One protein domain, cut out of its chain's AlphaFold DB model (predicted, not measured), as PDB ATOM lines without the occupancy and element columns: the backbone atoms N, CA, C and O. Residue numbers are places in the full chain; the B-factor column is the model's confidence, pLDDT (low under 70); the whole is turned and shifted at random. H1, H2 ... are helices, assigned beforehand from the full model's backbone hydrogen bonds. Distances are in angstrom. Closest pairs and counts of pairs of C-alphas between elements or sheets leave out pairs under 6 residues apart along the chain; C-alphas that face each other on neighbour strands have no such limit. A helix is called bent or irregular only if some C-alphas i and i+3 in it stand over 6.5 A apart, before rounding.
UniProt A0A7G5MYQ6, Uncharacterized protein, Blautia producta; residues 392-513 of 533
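AT A GLANCE: This is residues 392 to 513 of the 533 residues of an uncharacterized protein of Blautia producta (UniProt A0A7G5MYQ6). The longest helix, H2, runs through the middle of an elongated, well-packed all-helix body, with H5 running back along one side of it and H3 and H6 packed beside its first part. The bent helix H4 folds back over H3 with its first arm, H4a, and its second arm, H4b, crosses to the start of H5; short H1 sits at one end, near H6. The printed part has 122 residues, with six named helices, H1 to H6 in order, and no named strand. It is compact, with a radius of gyration of the C-alphas of 14.0 A, and spans 40 by 26 by 22 A.

HOW THE PARTS SIT: H2, residues 399 to 421, is the hub, touching 4 other helices. H5, residues 468 to 487, touches it at a shallow tilt of 16 degrees, opposite ways; the closest C-alphas, of Thr 399 and Ile 483, are 5.0 A apart. H6, residues 497 to 508, touches residues 400 to 408 of H2 alone, the same way at a shallow tilt of 30 degrees, closest at the C-alphas of Gly 404 and Tyr 507, 4.2 A. H3, residues 431 to 439, forms a helical hairpin with H2, at a shallow tilt of 24 degrees, closest at the C-alphas of Leu 407 and Gly 432, 4.1 A. H3 is irregular: C-alphas 434 and 437 are 7.2 A apart. H4, residues 443 to 463, was assigned as one helix by its hydrogen bonds but is bent, with C-alphas 452 and 455 6.9 A apart; its arms H4a, residues 443 to 452, and H4b, residues 455 to 463, stand at a steep tilt of 60 degrees. H3 and H4a form a second helical hairpin, closest at the C-alphas of Ala 439 and Ala 446, 5.0 A. H4b touches H5 at a steep tilt of 52 degrees, closest at the C-alphas of Ala 461 and Gly 469, 4.1 A. H4b also touches H2, closest at the C-alphas of His 414 and Tyr 457, 6.6 A. H1, residues 392 to 395, is close to H6 but not clearly touching, with the C-alphas of Tyr 395 and Leu 502 7.0 A apart. H5 and H6 are apart. Every O i to N i+4 pair is within hydrogen-bond range in H2, H4a, H5 and H6, against 3 of 5 in H3 and 4 of 5 in H4b; H1 is too short for such a pair.

IN THESE COORDINATES: H2 measures 32.4 A from first to last C-alpha, from (-22.490, 13.745, -33.796) to (-46.321, 29.804, -48.666). H5 measures 28.3 A, H6 16.2 A, H4a 14.7 A, H4b 13.2 A, H3 12.1 A and H1 5.0 A. H6 ends at C-alpha 508, (-27.899, 11.212, -47.729).

THE WHOLE: The two C-alphas farthest apart, of Lys 465 and Thr 496, are 41.7 A apart. The printed part has no cut and no long link. Mean pLDDT of the printed part is 92.4, and residue 513 is under 70.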
ATOM      1  N   LYS A 392     -21.863   0.975 -38.898       96.06
ATOM      2  CA  LYS A 392     -23.112   1.748 -39.081       96.06
ATOM      3  C   LYS A 392     -23.986   1.797 -37.844       96.06
ATOM      4  O   LYS A 392     -24.536   2.846 -37.530       96.06
ATOM      5  N   GLU A 393     -24.029   0.705 -37.091       94.44
ATOM      6  CA  GLU A 393     -24.793   0.595 -35.851       94.44
ATOM      7  C   GLU A 393     -24.323   1.621 -34.814       94.44
ATOM      8  O   GLU A 393     -25.112   2.060 -33.982       94.44
ATOM      9  N   LYS A 394     -23.047   2.024 -34.886       94.69
ATOM     10  CA  LYS A 394     -22.449   3.033 -34.015       94.69
ATOM     11  C   LYS A 394     -22.455   4.415 -34.661       94.69
ATOM     12  O   LYS A 394     -22.936   5.364 -34.051       94.69
ATOM     13  N   TYR A 395     -21.947   4.544 -35.888       96.00
ATOM     14  CA  TYR A 395     -21.747   5.861 -36.494       96.00
ATOM     15  C   TYR A 395     -23.054   6.582 -36.834       96.00
ATOM     16  O   TYR A 395     -23.048   7.792 -37.002       96.00
ATOM     17  N   MET A 396     -24.189   5.884 -36.948       95.44
ATOM     18  CA  MET A 396     -25.481   6.543 -37.181       95.44
ATOM     19  C   MET A 396     -25.975   7.357 -35.975       95.44
ATOM     20  O   MET A 396     -26.902   8.151 -36.125       95.44
ATOM     21  N   MET A 397     -25.371   7.154 -34.802       93.56
ATOM     22  CA  MET A 397     -25.598   7.962 -33.602       93.56
ATOM     23  C   MET A 397     -24.496   9.005 -33.384       93.56
ATOM     24  O   MET A 397     -24.600   9.803 -32.460       93.56
ATOM     25  N   ASP A 398     -23.463   9.007 -34.230       95.56
ATOM     26  CA  ASP A 398     -22.346   9.940 -34.135       95.56
ATOM     27  C   ASP A 398     -22.802  11.370 -34.432       95.56
ATOM     28  O   ASP A 398     -23.589  11.629 -35.353       95.56
ATOM     29  N   THR A 399     -22.248  12.308 -33.676       96.06
ATOM     30  CA  THR A 399     -22.490  13.745 -33.796       96.06
ATOM     31  C   THR A 399     -22.417  14.257 -35.237       96.06
ATOM     32  O   THR A 399     -23.297  15.008 -35.665       96.06
ATOM     33  N   MET A 400     -21.420  13.845 -36.027       97.31
ATOM     34  CA  MET A 400     -21.257  14.333 -37.401       97.31
ATOM     35  C   MET A 400     -22.297  13.743 -38.350       97.31
ATOM     36  O   MET A 400     -22.820  14.460 -39.205       97.31
ATOM     37  N   PHE A 401     -22.679  12.478 -38.161       97.81
ATOM     38  CA  PHE A 401     -23.800  11.885 -38.890       97.81
ATOM     39  C   PHE A 401     -25.115  12.605 -38.573       97.81
ATOM     40  O   PHE A 401     -25.869  12.978 -39.476       97.81
ATOM     41  N   MET A 402     -25.382  12.854 -37.291       97.12
ATOM     42  CA  MET A 402     -26.595  13.543 -36.859       97.12
ATOM     43  C   MET A 402     -26.630  14.995 -37.342       97.12
ATOM     44  O   MET A 402     -27.686  15.465 -37.767       97.12
ATOM     45  N   LEU A 403     -25.482  15.675 -37.408       97.38
ATOM     46  CA  LEU A 403     -25.367  16.982 -38.051       97.38
ATOM     47  C   LEU A 403     -25.766  16.917 -39.533       97.38
ATOM     48  O   LEU A 403     -26.586  17.715 -39.985       97.38
ATOM     49  N   GLY A 404     -25.275  15.933 -40.288       97.69
ATOM     50  CA  GLY A 404     -25.701  15.714 -41.674       97.69
ATOM     51  C   GLY A 404     -27.214  15.517 -41.812       97.69
ATOM     52  O   GLY A 404     -27.862  16.136 -42.663       97.69
ATOM     53  N   ARG A 405     -27.802  14.703 -40.926       96.88
ATOM     54  CA  ARG A 405     -29.255  14.480 -40.866       96.88
ATOM     55  C   ARG A 405     -30.019  15.768 -40.551       96.88
ATOM     56  O   ARG A 405     -31.062  16.013 -41.161       96.88
ATOM     57  N   LEU A 406     -29.506  16.601 -39.645       97.06
ATOM     58  CA  LEU A 406     -30.079  17.904 -39.311       97.06
ATOM     59  C   LEU A 406     -30.109  18.829 -40.533       97.06
ATOM     60  O   LEU A 406     -31.145  19.434 -40.811       97.06
ATOM     61  N   LEU A 407     -29.024  18.884 -41.311       97.44
ATOM     62  CA  LEU A 407     -28.976  19.681 -42.543       97.44
ATOM     63  C   LEU A 407     -30.016  19.207 -43.568       97.44
ATOM     64  O   LEU A 407     -30.714  20.023 -44.168       97.44
ATOM     65  N   LYS A 408     -30.206  17.891 -43.713       96.25
ATOM     66  CA  LYS A 408     -31.262  17.338 -44.575       96.25
ATOM     67  C   LYS A 408     -32.664  17.728 -44.097       96.25
ATOM     68  O   LYS A 408     -33.534  18.057 -44.904       96.25
ATOM     69  N   LEU A 409     -32.906  17.684 -42.785       96.50
ATOM     70  CA  LEU A 409     -34.180  18.101 -42.193       96.50
ATOM     71  C   LEU A 409     -34.434  19.599 -42.403       96.50
ATOM     72  O   LEU A 409     -35.563  19.970 -42.723       96.50
ATOM     73  N   ALA A 410     -33.401  20.438 -42.310       96.56
ATOM     74  CA  ALA A 410     -33.496  21.861 -42.617       96.56
ATOM     75  C   ALA A 410     -33.862  22.119 -44.089       96.56
ATOM     76  O   ALA A 410     -34.708  22.969 -44.372       96.56
ATOM     77  N   ASP A 411     -33.298  21.354 -45.028       95.31
ATOM     78  CA  ASP A 411     -33.692  21.425 -46.441       95.31
ATOM     79  C   ASP A 411     -35.142  21.008 -46.654       95.31
ATOM     80  O   ASP A 411     -35.891  21.688 -47.359       95.31
ATOM     81  N   LYS A 412     -35.572  19.925 -46.002       94.12
ATOM     82  CA  LYS A 412     -36.962  19.472 -46.074       94.12
ATOM     83  C   LYS A 412     -37.925  20.517 -45.504       94.12
ATOM     84  O   LYS A 412     -38.961  20.772 -46.112       94.12
ATOM     85  N   LEU A 413     -37.571  21.147 -44.384       95.31
ATOM     86  CA  LEU A 413     -38.351  22.222 -43.767       95.31
ATOM     87  C   LEU A 413     -38.494  23.417 -44.717       95.31
ATOM     88  O   LEU A 413     -39.604  23.884 -44.969       95.31
ATOM     89  N   HIS A 414     -37.375  23.865 -45.289       94.75
ATOM     90  CA  HIS A 414     -37.349  24.963 -46.251       94.75
ATOM     91  C   HIS A 414     -38.207  24.655 -47.485       94.75
ATOM     92  O   HIS A 414     -38.996  25.489 -47.928       94.75
ATOM     93  N   LYS A 415     -38.091  23.435 -48.022       93.38
ATOM     94  CA  LYS A 415     -38.878  22.985 -49.171       93.38
ATOM     95  C   LYS A 415     -40.379  22.999 -48.872       93.38
ATOM     96  O   LYS A 415     -41.134  23.557 -49.664       93.38
ATOM     97  N   GLU A 416     -40.821  22.416 -47.756       92.94
ATOM     98  CA  GLU A 416     -42.252  22.384 -47.412       92.94
ATOM     99  C   GLU A 416     -42.820  23.795 -47.186       92.94
ATOM    100  O   GLU A 416     -43.931  24.075 -47.638       92.94
ATOM    101  N   TYR A 417     -42.042  24.708 -46.592       94.12
ATOM    102  CA  TYR A 417     -42.418  26.122 -46.496       94.12
ATOM    103  C   TYR A 417     -42.640  26.743 -47.877       94.12
ATOM    104  O   TYR A 417     -43.676  27.350 -48.130       94.12
ATOM    105  N   CYS A 418     -41.697  26.568 -48.807       92.12
ATOM    106  CA  CYS A 418     -41.827  27.104 -50.162       92.12
ATOM    107  C   CYS A 418     -43.026  26.516 -50.921       92.12
ATOM    108  O   CYS A 418     -43.687  27.227 -51.681       92.12
ATOM    109  N   ILE A 419     -43.330  25.233 -50.712       90.62
ATOM    110  CA  ILE A 419     -44.521  24.589 -51.281       90.62
ATOM    111  C   ILE A 419     -45.797  25.238 -50.732       90.62
ATOM    112  O   ILE A 419     -46.712  25.506 -51.509       90.62
ATOM    113  N   SER A 420     -45.864  25.491 -49.421       89.38
ATOM    114  CA  SER A 420     -47.055  26.041 -48.763       89.38
ATOM    115  C   SER A 420     -47.247  27.536 -49.016       89.38
ATOM    116  O   SER A 420     -48.311  27.950 -49.465       89.38
ATOM    117  N   GLU A 421     -46.215  28.340 -48.760       90.81
ATOM    118  CA  GLU A 421     -46.321  29.804 -48.666       90.81
ATOM    119  C   GLU A 421     -45.816  30.532 -49.916       90.81
ATOM    120  O   GLU A 421     -46.059  31.725 -50.090       90.81
ATOM    121  N   ARG A 422     -45.087  29.842 -50.802       88.31
ATOM    122  CA  ARG A 422     -44.464  30.453 -51.990       88.31
ATOM    123  C   ARG A 422     -44.884  29.800 -53.303       88.31
ATOM    124  O   ARG A 422     -44.163  29.927 -54.290       88.31
ATOM    125  N   ASN A 423     -46.030  29.115 -53.335       86.00
ATOM    126  CA  ASN A 423     -46.563  28.456 -54.535       86.00
ATOM    127  C   ASN A 423     -45.516  27.578 -55.247       86.00
ATOM    128  O   ASN A 423     -45.364  27.645 -56.466       86.00
ATOM    129  N   ASN A 424     -44.766  26.780 -54.479       85.69
ATOM    130  CA  ASN A 424     -43.706  25.898 -54.980       85.69
ATOM    131  C   ASN A 424     -42.502  26.627 -55.624       85.69
ATOM    132  O   ASN A 424     -41.719  26.021 -56.354       85.69
ATOM    133  N   SER A 425     -42.316  27.923 -55.345       88.06
ATOM    134  CA  SER A 425     -41.125  28.677 -55.752       88.06
ATOM    135  C   SER A 425     -39.939  28.328 -54.847       88.06
ATOM    136  O   SER A 425     -39.800  28.846 -53.733       88.06
ATOM    137  N   LEU A 426     -39.094  27.416 -55.328       85.62
ATOM    138  CA  LEU A 426     -37.885  26.981 -54.633       85.62
ATOM    139  C   LEU A 426     -36.694  27.902 -54.957       85.62
ATOM    140  O   LEU A 426     -36.517  28.293 -56.114       85.62
ATOM    141  N   PRO A 427     -35.865  28.258 -53.960       83.94
ATOM    142  CA  PRO A 427     -34.616  28.976 -54.192       83.94
ATOM    143  C   PRO A 427     -33.570  28.084 -54.875       83.94
ATOM    144  O   PRO A 427     -33.679  26.861 -54.865       83.94
ATOM    145  N   GLY A 428     -32.517  28.699 -55.427       79.81
ATOM    146  CA  GLY A 428     -31.426  27.969 -56.091       79.81
ATOM    147  C   GLY A 428     -30.645  27.021 -55.170       79.81
ATOM    148  O   GLY A 428     -30.042  26.071 -55.657       79.81
ATOM    149  N   GLN A 429     -30.679  27.259 -53.857       86.25
ATOM    150  CA  GLN A 429     -30.166  26.364 -52.821       86.25
ATOM    151  C   GLN A 429     -31.107  26.375 -51.617       86.25
ATOM    152  O   GLN A 429     -31.633  27.424 -51.231       86.25
ATOM    153  N   LEU A 430     -31.285  25.208 -51.002       91.25
ATOM    154  CA  LEU A 430     -31.971  25.071 -49.721       91.25
ATOM    155  C   LEU A 430     -30.989  25.332 -48.559       91.25
ATOM    156  O   LEU A 430     -29.779  25.420 -48.765       91.25
ATOM    157  N   MET A 431     -31.506  25.565 -47.347       93.06
ATOM    158  CA  MET A 431     -30.696  26.122 -46.250       93.06
ATOM    159  C   MET A 431     -29.601  25.172 -45.766       93.06
ATOM    160  O   MET A 431     -28.489  25.621 -45.505       93.06
ATOM    161  N   GLY A 432     -29.920  23.885 -45.641       93.69
ATOM    162  CA  GLY A 432     -28.999  22.830 -45.244       93.69
ATOM    163  C   GLY A 432     -27.930  22.593 -46.302       93.69
ATOM    164  O   GLY A 432     -26.746  22.676 -45.986       93.69
ATOM    165  N   ASN A 433     -28.314  22.397 -47.567       92.38
ATOM    166  CA  ASN A 433     -27.357  22.245 -48.664       92.38
ATOM    167  C   ASN A 433     -26.404  23.446 -48.786       92.38
ATOM    168  O   ASN A 433     -25.204  23.256 -48.979       92.38
ATOM    169  N   ALA A 434     -26.910  24.671 -48.601       92.00
ATOM    170  CA  ALA A 434     -26.106  25.893 -48.666       92.00
ATOM    171  C   ALA A 434     -24.996  25.955 -47.601       92.00
ATOM    172  O   ALA A 434     -23.979  26.613 -47.819       92.00
ATOM    173  N   VAL A 435     -25.171  25.285 -46.456       95.12
ATOM    174  CA  VAL A 435     -24.158  25.223 -45.388       95.12
ATOM    175  C   VAL A 435     -23.435  23.878 -45.323       95.12
ATOM    176  O   VAL A 435     -22.498  23.741 -44.546       95.12
ATOM    177  N   LEU A 436     -23.798  22.894 -46.148       94.75
ATOM    178  CA  LEU A 436     -23.232  21.544 -46.106       94.75
ATOM    179  C   LEU A 436     -21.726  21.523 -46.387       94.75
ATOM    180  O   LEU A 436     -20.959  20.937 -45.629       94.75
ATOM    181  N   GLN A 437     -21.288  22.218 -47.437       92.19
ATOM    182  CA  GLN A 437     -19.862  22.340 -47.772       92.19
ATOM    183  C   GLN A 437     -19.075  23.075 -46.678       92.19
ATOM    184  O   GLN A 437     -17.921  22.748 -46.411       92.19
ATOM    185  N   ILE A 438     -19.718  24.034 -46.004       95.12
ATOM    186  CA  ILE A 438     -19.146  24.720 -44.843       95.12
ATOM    187  C   ILE A 438     -19.027  23.722 -43.691       95.12
ATOM    188  O   ILE A 438     -17.974  23.632 -43.083       95.12
ATOM    189  N   ALA A 439     -20.050  22.903 -43.441       96.62
ATOM    190  CA  ALA A 439     -20.045  21.924 -42.358       96.62
ATOM    191  C   ALA A 439     -18.963  20.848 -42.538       96.62
ATOM    192  O   ALA A 439     -18.405  20.363 -41.561       96.62
ATOM    193  N   MET A 440     -18.603  20.523 -43.782       94.94
ATOM    194  CA  MET A 440     -17.480  19.632 -44.091       94.94
ATOM    195  C   MET A 440     -16.116  20.221 -43.686       94.94
ATOM    196  O   MET A 440     -15.154  19.472 -43.542       94.94
ATOM    197  N   GLN A 441     -16.004  21.541 -43.509       94.94
ATOM    198  CA  GLN A 441     -14.755  22.236 -43.171       94.94
ATOM    199  C   GLN A 441     -14.769  22.794 -41.743       94.94
ATOM    200  O   GLN A 441     -13.836  22.560 -40.980       94.94
ATOM    201  N   THR A 442     -15.834  23.517 -41.395       96.06
ATOM    202  CA  THR A 442     -16.065  24.221 -40.132       96.06
ATOM    203  C   THR A 442     -17.512  23.991 -39.642       96.06
ATOM    204  O   THR A 442     -18.375  24.866 -39.765       96.06
ATOM    205  N   PRO A 443     -17.813  22.821 -39.039       96.69
ATOM    206  CA  PRO A 443     -19.148  22.464 -38.536       96.69
ATOM    207  C   PRO A 443     -19.826  23.540 -37.679       96.69
ATOM    208  O   PRO A 443     -20.994  23.860 -37.883       96.69
ATOM    209  N   THR A 444     -19.087  24.140 -36.742       94.25
ATOM    210  CA  THR A 444     -19.611  25.189 -35.856       94.25
ATOM    211  C   THR A 444     -20.076  26.417 -36.635       94.25
ATOM    212  O   THR A 444     -21.125  26.982 -36.345       94.25
ATOM    213  N   GLU A 445     -19.328  26.819 -37.661       94.62
ATOM    214  CA  GLU A 445     -19.652  27.984 -38.484       94.62
ATOM    215  C   GLU A 445     -20.870  27.721 -39.379       94.62
ATOM    216  O   GLU A 445     -21.694  28.610 -39.604       94.62
ATOM    217  N   ALA A 446     -21.017  26.487 -39.867       95.69
ATOM    218  CA  ALA A 446     -22.206  26.060 -40.592       95.69
ATOM    219  C   ALA A 446     -23.465  26.128 -39.717       95.69
ATOM    220  O   ALA A 446     -24.507  26.578 -40.193       95.69
ATOM    221  N   MET A 447     -23.358  25.749 -38.439       94.31
ATOM    222  CA  MET A 447     -24.469  25.828 -37.488       94.31
ATOM    223  C   MET A 447     -24.900  27.263 -37.199       94.31
ATOM    224  O   MET A 447     -26.095  27.539 -37.251       94.31
ATOM    225  N   VAL A 448     -23.955  28.185 -36.994       93.94
ATOM    226  CA  VAL A 448     -24.273  29.617 -36.819       93.94
ATOM    227  C   VAL A 448     -25.033  30.153 -38.039       93.94
ATOM    228  O   VAL A 448     -26.088  30.767 -37.902       93.94
ATOM    229  N   ARG A 449     -24.565  29.846 -39.257       94.50
ATOM    230  CA  ARG A 449     -25.250  30.265 -40.496       94.50
ATOM    231  C   ARG A 449     -26.627  29.636 -40.682       94.50
ATOM    232  O   ARG A 449     -27.484  30.225 -41.346       94.50
ATOM    233  N   LEU A 450     -26.822  28.419 -40.181       95.06
ATOM    234  CA  LEU A 450     -28.118  27.756 -40.218       95.06
ATOM    235  C   LEU A 450     -29.090  28.425 -39.243       95.06
ATOM    236  O   LEU A 450     -30.220  28.725 -39.628       95.06
ATOM    237  N   GLU A 451     -28.640  28.694 -38.017       92.12
ATOM    238  CA  GLU A 451     -29.417  29.344 -36.958       92.12
ATOM    239  C   GLU A 451     -29.976  30.700 -37.412       92.12
ATOM    240  O   GLU A 451     -31.176  30.946 -37.284       92.12
ATOM    241  N   GLU A 452     -29.146  31.527 -38.059       90.25
ATOM    242  CA  GLU A 452     -29.536  32.837 -38.605       90.25
ATOM    243  C   GLU A 452     -30.728  32.773 -39.577       90.25
ATOM    244  O   GLU A 452     -31.469  33.746 -39.730       90.25
ATOM    245  N   LYS A 453     -30.915  31.640 -40.266       89.69
ATOM    246  CA  LYS A 453     -31.918  31.488 -41.331       89.69
ATOM    247  C   LYS A 453     -33.118  30.651 -40.912       89.69
ATOM    248  O   LYS A 453     -34.212  30.874 -41.431       89.69
ATOM    249  N   ILE A 454     -32.935  29.683 -40.012       93.25
ATOM    250  CA  ILE A 454     -33.938  28.643 -39.755       93.25
ATOM    251  C   ILE A 454     -35.144  29.153 -38.951       93.25
ATOM    252  O   ILE A 454     -36.247  28.632 -39.122       93.25
ATOM    253  N   ALA A 455     -34.973  30.206 -38.143       91.25
ATOM    254  CA  ALA A 455     -35.983  30.704 -37.203       91.25
ATOM    255  C   ALA A 455     -37.351  30.997 -37.850       91.25
ATOM    256  O   ALA A 455     -38.386  30.591 -37.322       91.25
ATOM    257  N   MET A 456     -37.377  31.637 -39.028       92.25
ATOM    258  CA  MET A 456     -38.644  31.940 -39.714       92.25
ATOM    259  C   MET A 456     -39.417  30.674 -40.116       92.25
ATOM    260  O   MET A 456     -40.646  30.653 -40.075       92.25
ATOM    261  N   TYR A 457     -38.701  29.607 -40.476       94.44
ATOM    262  CA  TYR A 457     -39.298  28.353 -40.925       94.44
ATOM    263  C   TYR A 457     -39.773  27.503 -39.749       94.44
ATOM    264  O   TYR A 457     -40.770  26.797 -39.883       94.44
ATOM    265  N   ILE A 458     -39.098  27.607 -38.598       93.50
ATOM    266  CA  ILE A 458     -39.558  27.006 -37.341       93.50
ATOM    267  C   ILE A 458     -40.902  27.614 -36.941       93.50
ATOM    268  O   ILE A 458     -41.876  26.879 -36.791       93.50
ATOM    269  N   ASN A 459     -40.984  28.947 -36.896       92.62
ATOM    270  CA  ASN A 459     -42.219  29.656 -36.547       92.62
ATOM    271  C   ASN A 459     -43.380  29.294 -37.487       92.62
ATOM    272  O   ASN A 459     -44.506  29.080 -37.042       92.62
ATOM    273  N   TRP A 460     -43.120  29.182 -38.796       94.56
ATOM    274  CA  TRP A 460     -44.139  28.714 -39.736       94.56
ATOM    275  C   TRP A 460     -44.574  27.273 -39.447       94.56
ATOM    276  O   TRP A 460     -45.773  26.988 -39.414       94.56
ATOM    277  N   ALA A 461     -43.629  26.364 -39.220       93.44
ATOM    278  CA  ALA A 461     -43.920  24.946 -39.058       93.44
ATOM    279  C   ALA A 461     -44.778  24.627 -37.826       93.44
ATOM    280  O   ALA A 461     -45.555  23.673 -37.878       93.44
ATOM    281  N   GLU A 462     -44.716  25.431 -36.764       91.00
ATOM    282  CA  GLU A 462     -45.636  25.338 -35.620       91.00
ATOM    283  C   GLU A 462     -47.097  25.605 -36.019       91.00
ATOM    284  O   GLU A 462     -48.027  24.981 -35.497       91.00
ATOM    285  N   THR A 463     -47.296  26.489 -36.999       89.19
ATOM    286  CA  THR A 463     -48.613  26.878 -37.522       89.19
ATOM    287  C   THR A 463     -49.109  25.995 -38.677       89.19
ATOM    288  O   THR A 463     -50.246  26.161 -39.129       89.19
ATOM    289  N   ASP A 464     -48.307  25.021 -39.135       86.62
ATOM    290  CA  ASP A 464     -48.655  24.158 -40.269       86.62
ATOM    291  C   ASP A 464     -49.846  23.234 -39.955       86.62
ATOM    292  O   ASP A 464     -49.787  22.305 -39.140       86.62
ATOM    293  N   LYS A 465     -50.941  23.446 -40.689       79.19
ATOM    294  CA  LYS A 465     -52.176  22.659 -40.581       79.19
ATOM    295  C   LYS A 465     -52.043  21.249 -41.161       79.19
ATOM    296  O   LYS A 465     -52.812  20.374 -40.772       79.19
ATOM    297  N   LYS A 466     -51.101  21.016 -42.085       82.06
ATOM    298  CA  LYS A 466     -50.883  19.713 -42.742       82.06
ATOM    299  C   LYS A 466     -49.996  18.768 -41.922       82.06
ATOM    300  O   LYS A 466     -49.763  17.643 -42.358       82.06
ATOM    301  N   ASP A 467     -49.535  19.211 -40.749       84.19
ATOM    302  CA  ASP A 467     -48.684  18.476 -39.801       84.19
ATOM    303  C   ASP A 467     -47.321  18.029 -40.363       84.19
ATOM    304  O   ASP A 467     -46.596  17.275 -39.715       84.19
ATOM    305  N   ARG A 468     -46.931  18.505 -41.552       86.38
ATOM    306  CA  ARG A 468     -45.636  18.172 -42.158       86.38
ATOM    307  C   ARG A 468     -44.526  18.970 -41.495       86.38
ATOM    308  O   ARG A 468     -43.540  18.375 -41.072       86.38
ATOM    309  N   GLY A 469     -44.719  20.279 -41.344       90.06
ATOM    310  CA  GLY A 469     -43.800  21.163 -40.631       90.06
ATOM    311  C   GLY A 469     -43.577  20.688 -39.197       90.06
ATOM    312  O   GLY A 469     -42.441  20.448 -38.800       90.06
ATOM    313  N   ARG A 470     -44.659  20.424 -38.452       91.31
ATOM    314  CA  ARG A 470     -44.579  19.905 -37.074       91.31
ATOM    315  C   ARG A 470     -43.873  18.555 -36.972       91.31
ATOM    316  O   ARG A 470     -43.131  18.336 -36.020       91.31
ATOM    317  N   TRP A 471     -44.069  17.647 -37.931       93.62
ATOM    318  CA  TRP A 471     -43.300  16.400 -37.961       93.62
ATOM    319  C   TRP A 471     -41.802  16.661 -38.159       93.62
ATOM    320  O   TRP A 471     -40.993  16.074 -37.444       93.62
ATOM    321  N   ILE A 472     -41.431  17.561 -39.079       94.69
ATOM    322  CA  ILE A 472     -40.025  17.916 -39.317       94.69
ATOM    323  C   ILE A 472     -39.405  18.531 -38.055       94.69
ATOM    324  O   ILE A 472     -38.298  18.144 -37.697       94.69
ATOM    325  N   LEU A 473     -40.124  19.409 -37.346       94.38
ATOM    326  CA  LEU A 473     -39.657  19.994 -36.083       94.38
ATOM    327  C   LEU A 473     -39.363  18.933 -35.021       94.38
ATOM    328  O   LEU A 473     -38.271  18.932 -34.465       94.38
ATOM    329  N   ARG A 474     -40.268  17.969 -34.812       94.69
ATOM    330  CA  ARG A 474     -40.030  16.862 -33.866       94.69
ATOM    331  C   ARG A 474     -38.782  16.053 -34.226       94.69
ATOM    332  O   ARG A 474     -38.077  15.576 -33.344       94.69
ATOM    333  N   GLU A 475     -38.513  15.848 -35.514       95.19
ATOM    334  CA  GLU A 475     -37.300  15.147 -35.947       95.19
ATOM    335  C   GLU A 475     -36.039  16.005 -35.801       95.19
ATOM    336  O   GLU A 475     -34.985  15.458 -35.475       95.19
ATOM    337  N   ILE A 476     -36.133  17.324 -36.000       95.62
ATOM    338  CA  ILE A 476     -35.046  18.268 -35.709       95.62
ATOM    339  C   ILE A 476     -34.717  18.225 -34.216       95.62
ATOM    340  O   ILE A 476     -33.560  18.006 -33.878       95.62
ATOM    341  N   GLU A 477     -35.717  18.344 -33.340       95.00
ATOM    342  CA  GLU A 477     -35.549  18.277 -31.883       95.00
ATOM    343  C   GLU A 477     -34.849  16.985 -31.460       95.00
ATOM    344  O   GLU A 477     -33.811  17.040 -30.808       95.00
ATOM    345  N   LYS A 478     -35.338  15.822 -31.916       95.00
ATOM    346  CA  LYS A 478     -34.684  14.528 -31.649       95.00
ATOM    347  C   LYS A 478     -33.236  14.493 -32.129       95.00
ATOM    348  O   LYS A 478     -32.379  13.934 -31.453       95.00
ATOM    349  N   THR A 479     -32.971  15.054 -33.309       94.50
ATOM    350  CA  THR A 479     -31.626  15.052 -33.893       94.50
ATOM    351  C   THR A 479     -30.681  15.950 -33.096       94.50
ATOM    352  O   THR A 479     -29.559  15.547 -32.814       94.50
ATOM    353  N   VAL A 480     -31.145  17.128 -32.672       94.00
ATOM    354  CA  VAL A 480     -30.386  18.045 -31.814       94.00
ATOM    355  C   VAL A 480     -30.141  17.426 -30.438       94.00
ATOM    356  O   VAL A 480     -29.010  17.461 -29.968       94.00
ATOM    357  N   SER A 481     -31.146  16.804 -29.814       94.12
ATOM    358  CA  SER A 481     -30.966  16.091 -28.541       94.12
ATOM    359  C   SER A 481     -29.895  15.007 -28.644       94.12
ATOM    360  O   SER A 481     -29.008  14.967 -27.803       94.12
ATOM    361  N   ALA A 482     -29.904  14.204 -29.710       92.62
ATOM    362  CA  ALA A 482     -28.880  13.183 -29.924       92.62
ATOM    363  C   ALA A 482     -27.468  13.774 -30.114       92.62
ATOM    364  O   ALA A 482     -26.508  13.230 -29.581       92.62
ATOM    365  N   ILE A 483     -27.332  14.912 -30.809       93.62
ATOM    366  CA  ILE A 483     -26.050  15.641 -30.914       93.62
ATOM    367  C   ILE A 483     -25.564  16.100 -29.529       93.62
ATOM    368  O   ILE A 483     -24.371  16.040 -29.228       93.62
ATOM    369  N   MET A 484     -26.480  16.566 -28.678       92.00
ATOM    370  CA  MET A 484     -26.150  16.986 -27.313       92.00
ATOM    371  C   MET A 484     -25.786  15.795 -26.418       92.00
ATOM    372  O   MET A 484     -24.912  15.932 -25.569       92.00
ATOM    373  N   GLU A 485     -26.423  14.640 -26.606       91.25
ATOM    374  CA  GLU A 485     -26.159  13.414 -25.845       91.25
ATOM    375  C   GLU A 485     -24.819  12.757 -26.215       91.25
ATOM    376  O   GLU A 485     -24.075  12.367 -25.318       91.25
ATOM    377  N   ASP A 486     -24.495  12.653 -27.508       88.12
ATOM    378  CA  ASP A 486     -23.259  12.023 -27.998       88.12
ATOM    379  C   ASP A 486     -22.042  12.955 -27.871       88.12
ATOM    380  O   ASP A 486     -21.033  12.607 -27.256       88.12
ATOM    381  N   GLY A 487     -22.144  14.169 -28.419       78.44
ATOM    382  CA  GLY A 487     -21.024  15.108 -28.525       78.44
ATOM    383  C   GLY A 487     -20.994  16.193 -27.452       78.44
ATOM    384  O   GLY A 487     -20.114  17.056 -27.480       78.44
ATOM    385  N   GLY A 488     -21.975  16.241 -26.545       79.56
ATOM    386  CA  GLY A 488     -22.113  17.351 -25.594       79.56
ATOM    387  C   GLY A 488     -22.378  18.703 -26.270       79.56
ATOM    388  O   GLY A 488     -22.108  19.747 -25.680       79.56
ATOM    389  N   GLY A 489     -22.825  18.698 -27.532       75.94
ATOM    390  CA  GLY A 489     -22.932  19.898 -28.369       75.94
ATOM    391  C   GLY A 489     -21.594  20.425 -28.908       75.94
ATOM    392  O   GLY A 489     -21.556  21.497 -29.513       75.94
ATOM    393  N   ILE A 490     -20.491  19.699 -28.706       87.50
ATOM    394  CA  ILE A 490     -19.167  20.079 -29.200       87.50
ATOM    395  C   ILE A 490     -18.972  19.487 -30.595       87.50
ATOM    396  O   ILE A 490     -18.962  18.275 -30.779       87.50
ATOM    397  N   LEU A 491     -18.773  20.360 -31.582       92.56
ATOM    398  CA  LEU A 491     -18.473  19.959 -32.953       92.56
ATOM    399  C   LEU A 491     -16.962  20.030 -33.236       92.56
ATOM    400  O   LEU A 491     -16.282  20.920 -32.708       92.56
ATOM    401  N   PRO A 492     -16.417  19.138 -34.084       93.00
ATOM    402  CA  PRO A 492     -15.000  19.159 -34.423       93.00
ATOM    403  C   PRO A 492     -14.632  20.450 -35.162       93.00
ATOM    404  O   PRO A 492     -15.333  20.895 -36.070       93.00
ATOM    405  N   LYS A 493     -13.493  21.054 -34.799       90.38
ATOM    406  CA  LYS A 493     -12.992  22.278 -35.456       90.38
ATOM    407  C   LYS A 493     -12.531  22.028 -36.891       90.38
ATOM    408  O   LYS A 493     -12.680  22.903 -37.735       90.38
ATOM    409  N   GLN A 494     -11.926  20.867 -37.128       91.75
ATOM    410  CA  GLN A 494     -11.438  20.420 -38.428       91.75
ATOM    411  C   GLN A 494     -11.820  18.949 -38.604       91.75
ATOM    412  O   GLN A 494     -11.123  18.082 -38.077       91.75
ATOM    413  N   PRO A 495     -12.925  18.665 -39.307       96.06
ATOM    414  CA  PRO A 495     -13.364  17.302 -39.551       96.06
ATOM    415  C   PRO A 495     -12.337  16.476 -40.334       96.06
ATOM    416  O   PRO A 495     -11.854  16.877 -41.402       96.06
ATOM    417  N   THR A 496     -12.061  15.281 -39.829       96.75
ATOM    418  CA  THR A 496     -11.351  14.206 -40.525       96.75
ATOM    419  C   THR A 496     -12.149  13.703 -41.733       96.75
ATOM    420  O   THR A 496     -13.348  13.951 -41.864       96.75
ATOM    421  N   SER A 497     -11.505  12.959 -42.638       97.31
ATOM    422  CA  SER A 497     -12.186  12.341 -43.788       97.31
ATOM    423  C   SER A 497     -13.289  11.365 -43.358       97.31
ATOM    424  O   SER A 497     -14.318  11.261 -44.026       97.31
ATOM    425  N   GLN A 498     -13.117  10.698 -42.213       97.88
ATOM    426  CA  GLN A 498     -14.134   9.848 -41.595       97.88
ATOM    427  C   GLN A 498     -15.347  10.681 -41.178       97.88
ATOM    428  O   GLN A 498     -16.442  10.423 -41.659       97.88
ATOM    429  N   GLU A 499     -15.149  11.718 -40.363       97.81
ATOM    430  CA  GLU A 499     -16.224  12.603 -39.885       97.81
ATOM    431  C   GLU A 499     -16.971  13.287 -41.038       97.81
ATOM    432  O   GLU A 499     -18.198  13.356 -41.035       97.81
ATOM    433  N   LYS A 500     -16.246  13.724 -42.073       98.50
ATOM    434  CA  LYS A 500     -16.826  14.244 -43.322       98.50
ATOM    435  C   LYS A 500     -17.704  13.209 -44.028       98.50
ATOM    436  O   LYS A 500     -18.794  13.532 -44.495       98.50
ATOM    437  N   THR A 501     -17.250  11.958 -44.085       98.44
ATOM    438  CA  THR A 501     -18.031  10.851 -44.655       98.44
ATOM    439  C   THR A 501     -19.293  10.595 -43.834       98.44
ATOM    440  O   THR A 501     -20.366  10.449 -44.413       98.44
ATOM    441  N   LEU A 502     -19.196  10.601 -42.498       98.31
ATOM    442  CA  LEU A 502     -20.350  10.437 -41.609       98.31
ATOM    443  C   LEU A 502     -21.382  11.547 -41.817       98.31
ATOM    444  O   LEU A 502     -22.568  11.256 -41.966       98.31
ATOM    445  N   LEU A 503     -20.932  12.799 -41.914       98.44
ATOM    446  CA  LEU A 503     -21.789  13.945 -42.205       98.44
ATOM    447  C   LEU A 503     -22.515  13.786 -43.541       98.44
ATOM    448  O   LEU A 503     -23.738  13.938 -43.614       98.44
ATOM    449  N   LEU A 504     -21.792  13.413 -44.594       98.12
ATOM    450  CA  LEU A 504     -22.384  13.171 -45.904       98.12
ATOM    451  C   LEU A 504     -23.390  12.009 -45.875       98.12
ATOM    452  O   LEU A 504     -24.482  12.123 -46.433       98.12
ATOM    453  N   PHE A 505     -23.072  10.924 -45.167       98.25
ATOM    454  CA  PHE A 505     -23.977   9.789 -44.982       98.25
ATOM    455  C   PHE A 505     -25.245  10.189 -44.230       98.25
ATOM    456  O   PHE A 505     -26.334   9.800 -44.648       98.25
ATOM    457  N   GLY A 506     -25.139  11.011 -43.188       97.62
ATOM    458  CA  GLY A 506     -26.291  11.557 -42.473       97.62
ATOM    459  C   GLY A 506     -27.192  12.407 -43.367       97.62
ATOM    460  O   GLY A 506     -28.416  12.270 -43.341       97.62
ATOM    461  N   TYR A 507     -26.590  13.235 -44.224       97.69
ATOM    462  CA  TYR A 507     -27.312  14.062 -45.192       97.69
ATOM    463  C   TYR A 507     -27.996  13.224 -46.293       97.69
ATOM    464  O   TYR A 507     -29.127  13.497 -46.716       97.69
ATOM    465  N   MET A 508     -27.359  12.138 -46.730       96.19
ATOM    466  CA  MET A 508     -27.899  11.212 -47.729       96.19
ATOM    467  C   MET A 508     -28.955  10.250 -47.167       96.19
ATOM    468  O   MET A 508     -29.874   9.872 -47.895       96.19
ATOM    469  N   ALA A 509     -28.873   9.882 -45.886       95.06
ATOM    470  CA  ALA A 509     -29.689   8.832 -45.280       95.06
ATOM    471  C   ALA A 509     -31.194   9.092 -45.418       95.06
ATOM    472  O   ALA A 509     -31.675  10.228 -45.346       95.06
ATOM    473  N   SER A 510     -31.959   8.026 -45.632       90.62
ATOM    474  CA  SER A 510     -33.415   8.101 -45.718       90.62
ATOM    475  C   SER A 510     -34.002   8.530 -44.374       90.62
ATOM    476  O   SER A 510     -33.586   8.059 -43.317       90.62
ATOM    477  N   LEU A 511     -34.995   9.417 -44.413       87.19
ATOM    478  CA  LEU A 511     -35.732   9.824 -43.218       87.19
ATOM    479  C   LEU A 511     -36.901   8.858 -42.978       87.19
ATOM    480  O   LEU A 511     -37.526   8.425 -43.945       87.19
ATOM    481  N   PRO A 512     -37.283   8.585 -41.720       70.19
ATOM    482  CA  PRO A 512     -38.340   7.625 -41.379       70.19
ATOM    483  C   PRO A 512     -39.764   8.078 -41.760       70.19
ATOM    484  O   PRO A 512     -40.747   7.456 -41.356       70.19
ATOM    485  N   PHE A 513     -39.919   9.165 -42.524       58.03
ATOM    486  CA  PHE A 513     -41.231   9.659 -42.921       58.03
ATOM    487  C   PHE A 513     -41.873   8.720 -43.939       58.03
ATOM    488  O   PHE A 513     -41.525   8.733 -45.118       58.03
TER     489      PHE A 513